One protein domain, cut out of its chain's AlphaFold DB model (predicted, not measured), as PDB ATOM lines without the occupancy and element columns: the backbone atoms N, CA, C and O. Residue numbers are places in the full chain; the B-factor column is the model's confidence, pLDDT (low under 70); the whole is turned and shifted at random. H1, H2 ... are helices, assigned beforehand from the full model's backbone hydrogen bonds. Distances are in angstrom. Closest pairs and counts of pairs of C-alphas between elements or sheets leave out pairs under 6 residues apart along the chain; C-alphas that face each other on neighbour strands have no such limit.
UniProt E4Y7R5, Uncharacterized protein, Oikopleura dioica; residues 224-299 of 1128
ATOM      1  N   LYS A 224      42.291 -43.884 -42.402       82.25
ATOM      2  CA  LYS A 224      41.227 -44.897 -42.436       82.25
ATOM      3  C   LYS A 224      39.997 -44.475 -41.634       82.25
ATOM      4  O   LYS A 224      38.879 -44.690 -42.080       82.25
ATOM      5  N   PHE A 225      40.176 -43.808 -40.491       85.81
ATOM      6  CA  PHE A 225      39.046 -43.324 -39.691       85.81
ATOM      7  C   PHE A 225      38.199 -42.297 -40.457       85.81
ATOM      8  O   PHE A 225      36.972 -42.356 -40.422       85.81
ATOM      9  N   LEU A 226      38.846 -41.355 -41.154       87.81
ATOM     10  CA  LEU A 226      38.136 -40.358 -41.960       87.81
ATOM     11  C   LEU A 226      37.437 -41.014 -43.154       87.81
ATOM     12  O   LEU A 226      36.317 -40.637 -43.486       87.81
ATOM     13  N   GLU A 227      38.071 -42.018 -43.758       89.81
ATOM     14  CA  GLU A 227      37.507 -42.798 -44.863       89.81
ATOM     15  C   GLU A 227      36.263 -43.606 -44.444       89.81
ATOM     16  O   GLU A 227      35.372 -43.791 -45.273       89.81
ATOM     17  N   LEU A 228      36.149 -43.993 -43.166       90.50
ATOM     18  CA  LEU A 228      34.980 -44.676 -42.588       90.50
ATOM     19  C   LEU A 228      33.799 -43.742 -42.265       90.50
ATOM     20  O   LEU A 228      32.689 -44.220 -42.042       90.50
ATOM     21  N   GLN A 229      33.992 -42.418 -42.242       92.69
ATOM     22  CA  GLN A 229      32.896 -41.481 -41.970       92.69
ATOM     23  C   GLN A 229      31.895 -41.484 -43.122       92.69
ATOM     24  O   GLN A 229      32.257 -41.173 -44.254       92.69
ATOM     25  N   THR A 230      30.630 -41.794 -42.862       89.94
ATOM     26  CA  THR A 230      29.574 -41.736 -43.880       89.94
ATOM     27  C   THR A 230      29.209 -40.290 -44.183       89.94
ATOM     28  O   THR A 230      29.075 -39.473 -43.273       89.94
ATOM     29  N   GLN A 231      29.057 -39.968 -45.464       89.88
ATOM     30  CA  GLN A 231      28.534 -38.674 -45.886       89.88
ATOM     31  C   GLN A 231      27.010 -38.666 -45.705       89.88
ATOM     32  O   GLN A 231      26.370 -39.707 -45.844       89.88
ATOM     33  N   PHE A 232      26.443 -37.512 -45.356       90.94
ATOM     34  CA  PHE A 232      24.993 -37.355 -45.256       90.94
ATOM     35  C   PHE A 232      24.344 -37.553 -46.634       90.94
ATOM     36  O   PHE A 232      24.898 -37.106 -47.635       90.94
ATOM     37  N   VAL A 233      23.177 -38.204 -46.690       85.88
ATOM     38  CA  VAL A 233      22.529 -38.609 -47.958       85.88
ATOM     39  C   VAL A 233      22.289 -37.433 -48.915       85.88
ATOM     40  O   VAL A 233      22.398 -37.609 -50.125       85.88
ATOM     41  N   HIS A 234      22.018 -36.232 -48.394       82.75
ATOM     42  CA  HIS A 234      21.782 -35.023 -49.200       82.75
ATOM     43  C   HIS A 234      22.976 -34.058 -49.247       82.75
ATOM     44  O   HIS A 234      22.828 -32.909 -49.660       82.75
ATOM     45  N   ASP A 235      24.156 -34.485 -48.801       85.38
ATOM     46  CA  ASP A 235      25.366 -33.674 -48.907       85.38
ATOM     47  C   ASP A 235      25.886 -33.713 -50.348       85.38
ATOM     48  O   ASP A 235      26.350 -34.738 -50.845       85.38
ATOM     49  N   ASP A 236      25.796 -32.562 -51.002       88.00
ATOM     50  CA  ASP A 236      26.124 -32.301 -52.402       88.00
ATOM     51  C   ASP A 236      27.630 -32.337 -52.704       88.00
ATOM     52  O   ASP A 236      28.049 -32.336 -53.866       88.00
ATOM     53  N   ARG A 237      28.485 -32.373 -51.674       92.00
ATOM     54  CA  ARG A 237      29.936 -32.395 -51.872       92.00
ATOM     55  C   ARG A 237      30.366 -33.713 -52.523       92.00
ATOM     56  O   ARG A 237      29.960 -34.787 -52.090       92.00
ATOM     57  N   PRO A 238      31.319 -33.699 -53.468       93.94
ATOM     58  CA  PRO A 238      31.979 -34.930 -53.881       93.94
ATOM     59  C   PRO A 238      32.657 -35.608 -52.681       93.94
ATOM     60  O   PRO A 238      33.277 -34.926 -51.859       93.94
ATOM     61  N   ARG A 239      32.646 -36.946 -52.615       93.56
ATOM     62  CA  ARG A 239      33.271 -37.727 -51.524       93.56
ATOM     63  C   ARG A 239      34.706 -37.286 -51.209       93.56
ATOM     64  O   ARG A 239      35.100 -37.183 -50.050       93.56
ATOM     65  N   VAL A 240      35.486 -36.971 -52.244       93.88
ATOM     66  CA  VAL A 240      36.865 -36.469 -52.115       93.88
ATOM     67  C   VAL A 240      36.917 -35.121 -51.387       93.88
ATOM     68  O   VAL A 240      37.820 -34.881 -50.586       93.88
ATOM     69  N   GLN A 241      35.962 -34.231 -51.657       93.19
ATOM     70  CA  GLN A 241      35.864 -32.925 -51.013       93.19
ATOM     71  C   GLN A 241      35.389 -33.051 -49.559       93.19
ATOM     72  O   GLN A 241      35.960 -32.397 -48.687       93.19
ATOM     73  N   PHE A 242      34.434 -33.943 -49.287       94.25
ATOM     74  CA  PHE A 242      34.000 -34.289 -47.930       94.25
ATOM     75  C   PHE A 242      35.181 -34.738 -47.054       94.25
ATOM     76  O   PHE A 242      35.427 -34.160 -45.994       94.25
ATOM     77  N   LEU A 243      35.994 -35.685 -47.538       93.31
ATOM     78  CA  LEU A 243      37.180 -36.162 -46.813       93.31
ATOM     79  C   LEU A 243      38.212 -35.047 -46.581       93.31
ATOM     80  O   LEU A 243      38.743 -34.919 -45.478       93.31
ATOM     81  N   LYS A 244      38.454 -34.187 -47.582       93.31
ATOM     82  CA  LYS A 244      39.338 -33.014 -47.439       93.31
ATOM     83  C   LYS A 244      38.842 -32.031 -46.379       93.31
ATOM     84  O   LYS A 244      39.651 -31.415 -45.687       93.31
ATOM     85  N   ASP A 245      37.535 -31.832 -46.263       92.38
ATOM     86  CA  ASP A 245      36.977 -30.938 -45.250       92.38
ATOM     87  C   ASP A 245      37.026 -31.565 -43.854       92.38
ATOM     88  O   ASP A 245      37.345 -30.856 -42.897       92.38
ATOM     89  N   LEU A 246      36.867 -32.885 -43.726       91.94
ATOM     90  CA  LEU A 246      37.128 -33.585 -42.465       91.94
ATOM     91  C   LEU A 246      38.603 -33.501 -42.031       91.94
ATOM     92  O   LEU A 246      38.887 -33.351 -40.840       91.94
ATOM     93  N   GLU A 247      39.556 -33.513 -42.968       89.88
ATOM     94  CA  GLU A 247      40.972 -33.250 -42.662       89.88
ATOM     95  C   GLU A 247      41.200 -31.822 -42.138       89.88
ATOM     96  O   GLU A 247      41.975 -31.615 -41.204       89.88
ATOM     97  N   LYS A 248      40.497 -30.821 -42.678       90.69
ATOM     98  CA  LYS A 248      40.565 -29.446 -42.151       90.69
ATOM     99  C   LYS A 248      39.879 -29.320 -40.793       90.69
ATOM    100  O   LYS A 248      40.374 -28.606 -39.920       90.69
ATOM    101  N   TYR A 249      38.755 -30.010 -40.603       90.44
ATOM    102  CA  TYR A 249      38.054 -30.092 -39.323       90.44
ATOM    103  C   TYR A 249      38.978 -30.638 -38.230       90.44
ATOM    104  O   TYR A 249      39.120 -30.035 -37.163       90.44
ATOM    105  N   ARG A 250      39.690 -31.724 -38.544       87.62
ATOM    106  CA  ARG A 250      40.782 -32.260 -37.731       87.62
ATOM    107  C   ARG A 250      41.794 -31.192 -37.340       87.62
ATOM    108  O   ARG A 250      42.139 -31.062 -36.163       87.62
ATOM    109  N   ASP A 251      42.306 -30.468 -38.331       84.50
ATOM    110  CA  ASP A 251      43.417 -29.540 -38.131       84.50
ATOM    111  C   ASP A 251      42.973 -28.386 -37.209       84.50
ATOM    112  O   ASP A 251      43.712 -27.964 -36.315       84.50
ATOM    113  N   LEU A 252      41.710 -27.952 -37.332       84.94
ATOM    114  CA  LEU A 252      41.083 -26.995 -36.415       84.94
ATOM    115  C   LEU A 252      40.894 -27.543 -34.994       84.94
ATOM    116  O   LEU A 252      41.062 -26.801 -34.024       84.94
ATOM    117  N   CYS A 253      40.510 -28.810 -34.835       82.81
ATOM    118  CA  CYS A 253      40.285 -29.413 -33.518       82.81
ATOM    119  C   CYS A 253      41.584 -29.682 -32.751       82.81
ATOM    120  O   CYS A 253      41.619 -29.488 -31.535       82.81
ATOM    121  N   THR A 254      42.655 -30.059 -33.450       77.19
ATOM    122  CA  THR A 254      43.975 -30.310 -32.847       77.19
ATOM    123  C   THR A 254      44.735 -29.029 -32.502       77.19
ATOM    124  O   THR A 254      45.748 -29.080 -31.802       77.19
ATOM    125  N   GLY A 255      44.285 -27.871 -32.999       68.75
ATOM    126  CA  GLY A 255      45.041 -26.623 -32.904       68.75
ATOM    127  C   GLY A 255      46.343 -26.657 -33.712       68.75
ATOM    128  O   GLY A 255      47.113 -25.697 -33.671       68.75
ATOM    129  N   VAL A 256      46.576 -27.726 -34.484       58.59
ATOM    130  CA  VAL A 256      47.623 -27.816 -35.501       58.59
ATOM    131  C   VAL A 256      47.083 -27.136 -36.756       58.59
ATOM    132  O   VAL A 256      47.055 -27.693 -37.847       58.59
ATOM    133  N   ILE A 257      46.677 -25.874 -36.616       52.72
ATOM    134  CA  ILE A 257      46.686 -24.986 -37.768       52.72
ATOM    135  C   ILE A 257      48.150 -24.932 -38.154       52.72
ATOM    136  O   ILE A 257      48.986 -24.416 -37.413       52.72
ATOM    137  N   THR A 258      48.464 -25.570 -39.274       45.69
ATOM    138  CA  THR A 258      49.782 -25.618 -39.878       45.69
ATOM    139  C   THR A 258      50.490 -24.273 -39.709       45.69
ATOM    140  O   THR A 258      50.303 -23.357 -40.509       45.69
ATOM    141  N   LEU A 259      51.421 -24.200 -38.755       44.81
ATOM    142  CA  LEU A 259      52.486 -23.189 -38.681       44.81
ATOM    143  C   LEU A 259      53.386 -23.206 -39.944       44.81
ATOM    144  O   LEU A 259      54.411 -22.536 -39.997       44.81
ATOM    145  N   LYS A 260      53.007 -23.979 -40.973       43.56
ATOM    146  CA  LYS A 260      53.706 -24.210 -42.235       43.56
ATOM    147  C   LYS A 260      53.217 -23.375 -43.427       43.56
ATOM    148  O   LYS A 260      53.772 -23.549 -44.506       43.56
ATOM    149  N   LYS A 261      52.267 -22.439 -43.303       42.91
ATOM    150  CA  LYS A 261      52.000 -21.467 -44.392       42.91
ATOM    151  C   LYS A 261      51.982 -20.035 -43.864       42.91
ATOM    152  O   LYS A 261      51.029 -19.583 -43.238       42.91
ATOM    153  N   GLY A 262      53.109 -19.362 -44.087       48.12
ATOM    154  CA  GLY A 262      53.445 -18.050 -43.552       48.12
ATOM    155  C   GLY A 262      52.495 -16.914 -43.931       48.12
ATOM    156  O   GLY A 262      51.688 -17.010 -44.853       48.12
ATOM    157  N   ARG A 263      52.648 -15.812 -43.188       48.50
ATOM    158  CA  ARG A 263      52.060 -14.470 -43.366       48.50
ATOM    159  C   ARG A 263      50.526 -14.353 -43.370       48.50
ATOM    160  O   ARG A 263      50.034 -13.324 -42.923       48.50
ATOM    161  N   ARG A 264      49.755 -15.367 -43.782       44.88
ATOM    162  CA  ARG A 264      48.279 -15.304 -43.837       44.88
ATOM    163  C   ARG A 264      47.597 -15.488 -42.475       44.88
ATOM    164  O   ARG A 264      46.574 -14.862 -42.244       44.88
ATOM    165  N   ALA A 265      48.180 -16.263 -41.559       49.22
ATOM    166  CA  ALA A 265      47.586 -16.527 -40.240       49.22
ATOM    167  C   ALA A 265      47.764 -15.383 -39.217       49.22
ATOM    168  O   ALA A 265      47.050 -15.325 -38.222       49.22
ATOM    169  N   CYS A 266      48.688 -14.442 -39.447       49.22
ATOM    170  CA  CYS A 266      48.952 -13.363 -38.489       49.22
ATOM    171  C   CYS A 266      47.907 -12.232 -38.541       49.22
ATOM    172  O   CYS A 266      47.813 -11.442 -37.604       49.22
ATOM    173  N   ALA A 267      47.086 -12.148 -39.595       49.28
ATOM    174  CA  ALA A 267      45.995 -11.169 -39.669       49.28
ATOM    175  C   ALA A 267      44.970 -11.356 -38.535       49.28
ATOM    176  O   ALA A 267      44.434 -10.366 -38.039       49.28
ATOM    177  N   ASP A 268      44.782 -12.594 -38.071       47.94
ATOM    178  CA  ASP A 268      43.878 -12.920 -36.967       47.94
ATOM    179  C   ASP A 268      44.495 -12.622 -35.589       47.94
ATOM    180  O   ASP A 268      43.780 -12.285 -34.660       47.94
ATOM    181  N   THR A 269      45.826 -12.579 -35.437       51.34
ATOM    182  CA  THR A 269      46.452 -12.195 -34.150       51.34
ATOM    183  C   THR A 269      46.216 -10.733 -33.735       51.34
ATOM    184  O   THR A 269      46.549 -10.355 -32.613       51.34
ATOM    185  N   TRP A 270      45.623  -9.893 -34.592       47.34
ATOM    186  CA  TRP A 270      45.275  -8.509 -34.250       47.34
ATOM    187  C   TRP A 270      44.062  -8.381 -33.318       47.34
ATOM    188  O   TRP A 270      43.970  -7.390 -32.590       47.34
ATOM    189  N   SER A 271      43.158  -9.370 -33.275       48.69
ATOM    190  CA  SER A 271      42.042  -9.379 -32.311       48.69
ATOM    191  C   SER A 271      42.524  -9.468 -30.863       48.69
ATOM    192  O   SER A 271      41.840  -8.970 -29.976       48.69
ATOM    193  N   LEU A 272      43.714 -10.037 -30.635       45.06
ATOM    194  CA  LEU A 272      44.306 -10.235 -29.307       45.06
ATOM    195  C   LEU A 272      44.886  -8.957 -28.679       45.06
ATOM    196  O   LEU A 272      45.112  -8.934 -27.472       45.06
ATOM    197  N   PHE A 273      45.134  -7.905 -29.470       45.41
ATOM    198  CA  PHE A 273      45.721  -6.642 -28.992       45.41
ATOM    199  C   PHE A 273      44.734  -5.465 -28.964       45.41
ATOM    200  O   PHE A 273      45.092  -4.391 -28.482       45.41
ATOM    201  N   LYS A 274      43.493  -5.646 -29.443       45.44
ATOM    202  CA  LYS A 274      42.394  -4.728 -29.112       45.44
ATOM    203  C   LYS A 274      41.955  -5.015 -27.679       45.44
ATOM    204  O   LYS A 274      41.687  -6.163 -27.341       45.44
ATOM    205  N   GLU A 275      41.907  -3.978 -26.851       41.88
ATOM    206  CA  GLU A 275      41.458  -4.068 -25.463       41.88
ATOM    207  C   GLU A 275      40.101  -4.807 -25.367       41.88
ATOM    208  O   GLU A 275      39.104  -4.423 -25.968       41.88
ATOM    209  N   CYS A 276      40.139  -5.925 -24.640       41.34
ATOM    210  CA  CYS A 276      39.088  -6.627 -23.896       41.34
ATOM    211  C   CYS A 276      37.780  -7.158 -24.526       41.34
ATOM    212  O   CYS A 276      37.195  -8.007 -23.858       41.34
ATOM    213  N   ASP A 277      37.361  -6.853 -25.760       46.00
ATOM    214  CA  ASP A 277      36.032  -7.336 -26.227       46.00
ATOM    215  C   ASP A 277      36.033  -8.487 -27.266       46.00
ATOM    216  O   ASP A 277      35.034  -9.191 -27.414       46.00
ATOM    217  N   ASN A 278      37.155  -8.787 -27.939       42.22
ATOM    218  CA  ASN A 278      37.146  -9.692 -29.114       42.22
ATOM    219  C   ASN A 278      37.525 -11.165 -28.864       42.22
ATOM    220  O   ASN A 278      37.443 -11.975 -29.789       42.22
ATOM    221  N   ILE A 279      37.910 -11.574 -27.648       48.81
ATOM    222  CA  ILE A 279      38.233 -12.996 -27.373       48.81
ATOM    223  C   ILE A 279      36.989 -13.886 -27.569       48.81
ATOM    224  O   ILE A 279      37.096 -15.045 -27.977       48.81
ATOM    225  N   HIS A 280      35.792 -13.330 -27.359       53.09
ATOM    226  CA  HIS A 280      34.539 -14.024 -27.649       53.09
ATOM    227  C   HIS A 280      34.330 -14.314 -29.145       53.09
ATOM    228  O   HIS A 280      33.648 -15.291 -29.468       53.09
ATOM    229  N   ASP A 281      34.938 -13.541 -30.047       57.62
ATOM    230  CA  ASP A 281      34.722 -13.662 -31.491       57.62
ATOM    231  C   ASP A 281      35.624 -14.701 -32.166       57.62
ATOM    232  O   ASP A 281      35.167 -15.401 -33.069       57.62
ATOM    233  N   GLU A 282      36.860 -14.913 -31.705       60.00
ATOM    234  CA  GLU A 282      37.716 -15.988 -32.244       60.00
ATOM    235  C   GLU A 282      37.158 -17.381 -31.922       60.00
ATOM    236  O   GLU A 282      37.104 -18.264 -32.785       60.00
ATOM    237  N   GLY A 283      36.646 -17.569 -30.700       69.19
ATOM    238  CA  GLY A 283      35.933 -18.789 -30.318       69.19
ATOM    239  C   GLY A 283      34.626 -18.988 -31.099       69.19
ATOM    240  O   GLY A 283      34.160 -20.115 -31.263       69.19
ATOM    241  N   LYS A 284      34.003 -17.910 -31.595       74.81
ATOM    242  CA  LYS A 284      32.867 -17.975 -32.533       74.81
ATOM    243  C   LYS A 284      33.314 -18.386 -33.925       74.81
ATOM    244  O   LYS A 284      32.823 -19.401 -34.399       74.81
ATOM    245  N   ARG A 285      34.305 -17.717 -34.511       77.12
ATOM    246  CA  ARG A 285      34.805 -18.029 -35.861       77.12
ATOM    247  C   ARG A 285      35.317 -19.460 -35.995       77.12
ATOM    248  O   ARG A 285      34.949 -20.147 -36.942       77.12
ATOM    249  N   THR A 286      36.123 -19.923 -35.041       84.00
ATOM    250  CA  THR A 286      36.655 -21.298 -35.050       84.00
ATOM    251  C   THR A 286      35.546 -22.344 -34.946       84.00
ATOM    252  O   THR A 286      35.584 -23.348 -35.651       84.00
ATOM    253  N   PHE A 287      34.524 -22.099 -34.121       87.44
ATOM    254  CA  PHE A 287      33.354 -22.972 -34.027       87.44
ATOM    255  C   PHE A 287      32.521 -22.961 -35.318       87.44
ATOM    256  O   PHE A 287      32.165 -24.022 -35.820       87.44
ATOM    257  N   THR A 288      32.274 -21.793 -35.915       87.06
ATOM    258  CA  THR A 288      31.549 -21.677 -37.193       87.06
ATOM    259  C   THR A 288      32.282 -22.388 -38.335       87.06
ATOM    260  O   THR A 288      31.654 -23.056 -39.148       87.06
ATOM    261  N   GLN A 289      33.615 -22.313 -38.385       88.94
ATOM    262  CA  GLN A 289      34.407 -23.058 -39.372       88.94
ATOM    263  C   GLN A 289      34.336 -24.573 -39.154       88.94
ATOM    264  O   GLN A 289      34.204 -25.320 -40.120       88.94
ATOM    265  N   LYS A 290      34.385 -25.027 -37.894       92.00
ATOM    266  CA  LYS A 290      34.189 -26.439 -37.540       92.00
ATOM    267  C   LYS A 290      32.845 -26.958 -38.040       92.00
ATOM    268  O   LYS A 290      32.803 -27.997 -38.685       92.00
ATOM    269  N   VAL A 291      31.778 -26.204 -37.794       91.50
ATOM    270  CA  VAL A 291      30.430 -26.500 -38.292       91.50
ATOM    271  C   VAL A 291      30.412 -26.586 -39.818       91.50
ATOM    272  O   VAL A 291      29.963 -27.588 -40.365       91.50
ATOM    273  N   LYS A 292      30.978 -25.587 -40.506       91.00
ATOM    274  CA  LYS A 292      31.030 -25.549 -41.974       91.00
ATOM    275  C   LYS A 292      31.722 -26.775 -42.576       91.00
ATOM    276  O   LYS A 292      31.258 -27.306 -43.576       91.00
ATOM    277  N   PHE A 293      32.832 -27.231 -41.995       92.69
ATOM    278  CA  PHE A 293      33.528 -28.409 -42.520       92.69
ATOM    279  C   PHE A 293      32.763 -29.713 -42.289       92.69
ATOM    280  O   PHE A 293      32.833 -30.602 -43.136       92.69
ATOM    281  N   LEU A 294      32.009 -29.809 -41.191       92.12
ATOM    282  CA  LEU A 294      31.169 -30.971 -40.917       92.12
ATOM    283  C   LEU A 294      29.968 -31.043 -41.871       92.12
ATOM    284  O   LEU A 294      29.787 -32.075 -42.507       92.12
ATOM    285  N   GLY A 295      29.199 -29.960 -42.034       83.50
ATOM    286  CA  GLY A 295      27.951 -29.982 -42.817       83.50
ATOM    287  C   GLY A 295      28.010 -29.420 -44.242       83.50
ATOM    288  O   GLY A 295      26.987 -29.402 -44.915       83.50
ATOM    289  N   GLY A 296      29.158 -28.935 -44.726       84.88
ATOM    290  CA  GLY A 296      29.279 -28.431 -46.099       84.88
ATOM    291  C   GLY A 296      28.408 -27.200 -46.363       84.88
ATOM    292  O   GLY A 296      28.399 -26.265 -45.556       84.88
ATOM    293  N   ASN A 297      27.692 -27.199 -47.491       78.19
ATOM    294  CA  ASN A 297      26.753 -26.133 -47.864       78.19
ATOM    295  C   ASN A 297      25.506 -26.110 -46.963       78.19
ATOM    296  O   ASN A 297      24.990 -25.037 -46.663       78.19
ATOM    297  N   TRP A 298      25.103 -27.269 -46.438       79.38
ATOM    298  CA  TRP A 298      23.983 -27.410 -45.501       79.38
ATOM    299  C   TRP A 298      24.297 -26.879 -44.094       79.38
ATOM    300  O   TRP A 298      23.398 -26.561 -43.317       79.38
ATOM    301  N   GLY A 299      25.580 -26.736 -43.748       86.56
ATOM    302  CA  GLY A 299      26.017 -26.114 -42.500       86.56
ATOM    303  C   GLY A 299      25.702 -26.941 -41.249       86.56
ATOM    304  O   GLY A 299      26.532 -27.735 -40.815       86.56
TER     305      GLY A 299
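What this domain is: This is residues 224 to 299 of the 1128 residues of an uncharacterized protein of Oikopleura dioica (UniProt E4Y7R5). Two long helices, H2 and H4, lie side by side, running opposite ways; short H1 packs on residues 243 to 247 of H2, and H3 lies near the start of H4. Residues 258 to 264 stick out. The 76 printed residues hold four named helices, H1 to H4, and no named strand: all helix, loose, radius of gyration of the C-alphas 14.9 A, elongated at 45 by 26 by 17 A.

Where its parts are: H1, residues 224 to 227, begins at C-alpha 224 (41.227, -44.897, -42.436). H2, residues 239 to 254, is 22.8 A long; H3 is residues 265 to 272. H4, residues 279 to 295, is 25.2 A long and ends at C-alpha 295 (27.951, -29.982, -42.817).

How they stand to each other: H1 touches H2 with the C-alphas of Leu 226 and Leu 243 closest, 6.5 A. H2 touches H4 at a shallow tilt of 27 degrees, closest C-alphas Asp 245 and Phe 293, 5.1 A. The hairpin H3 and H4 only just touches, with 3 pairs of C-alphas within 8 A, the closest Leu 272 and Ile 279, 6.9 A. H2 and H3 are apart. Every O i to N i+4 pair is within hydrogen-bond range in H2, 12 of 13 in H4 and 0 of 4 in H3, where 3 of 5 O i to N i+3 pairs are; H1 is too short for an O i to N i+4 pair.

The domain as a whole: The farthest C-alphas, Val 233 and Glu 275, are 45.4 A apart. The printed part has no cut; H1 to H2 is a long link. Residues 255 to 283 have pLDDT under 70.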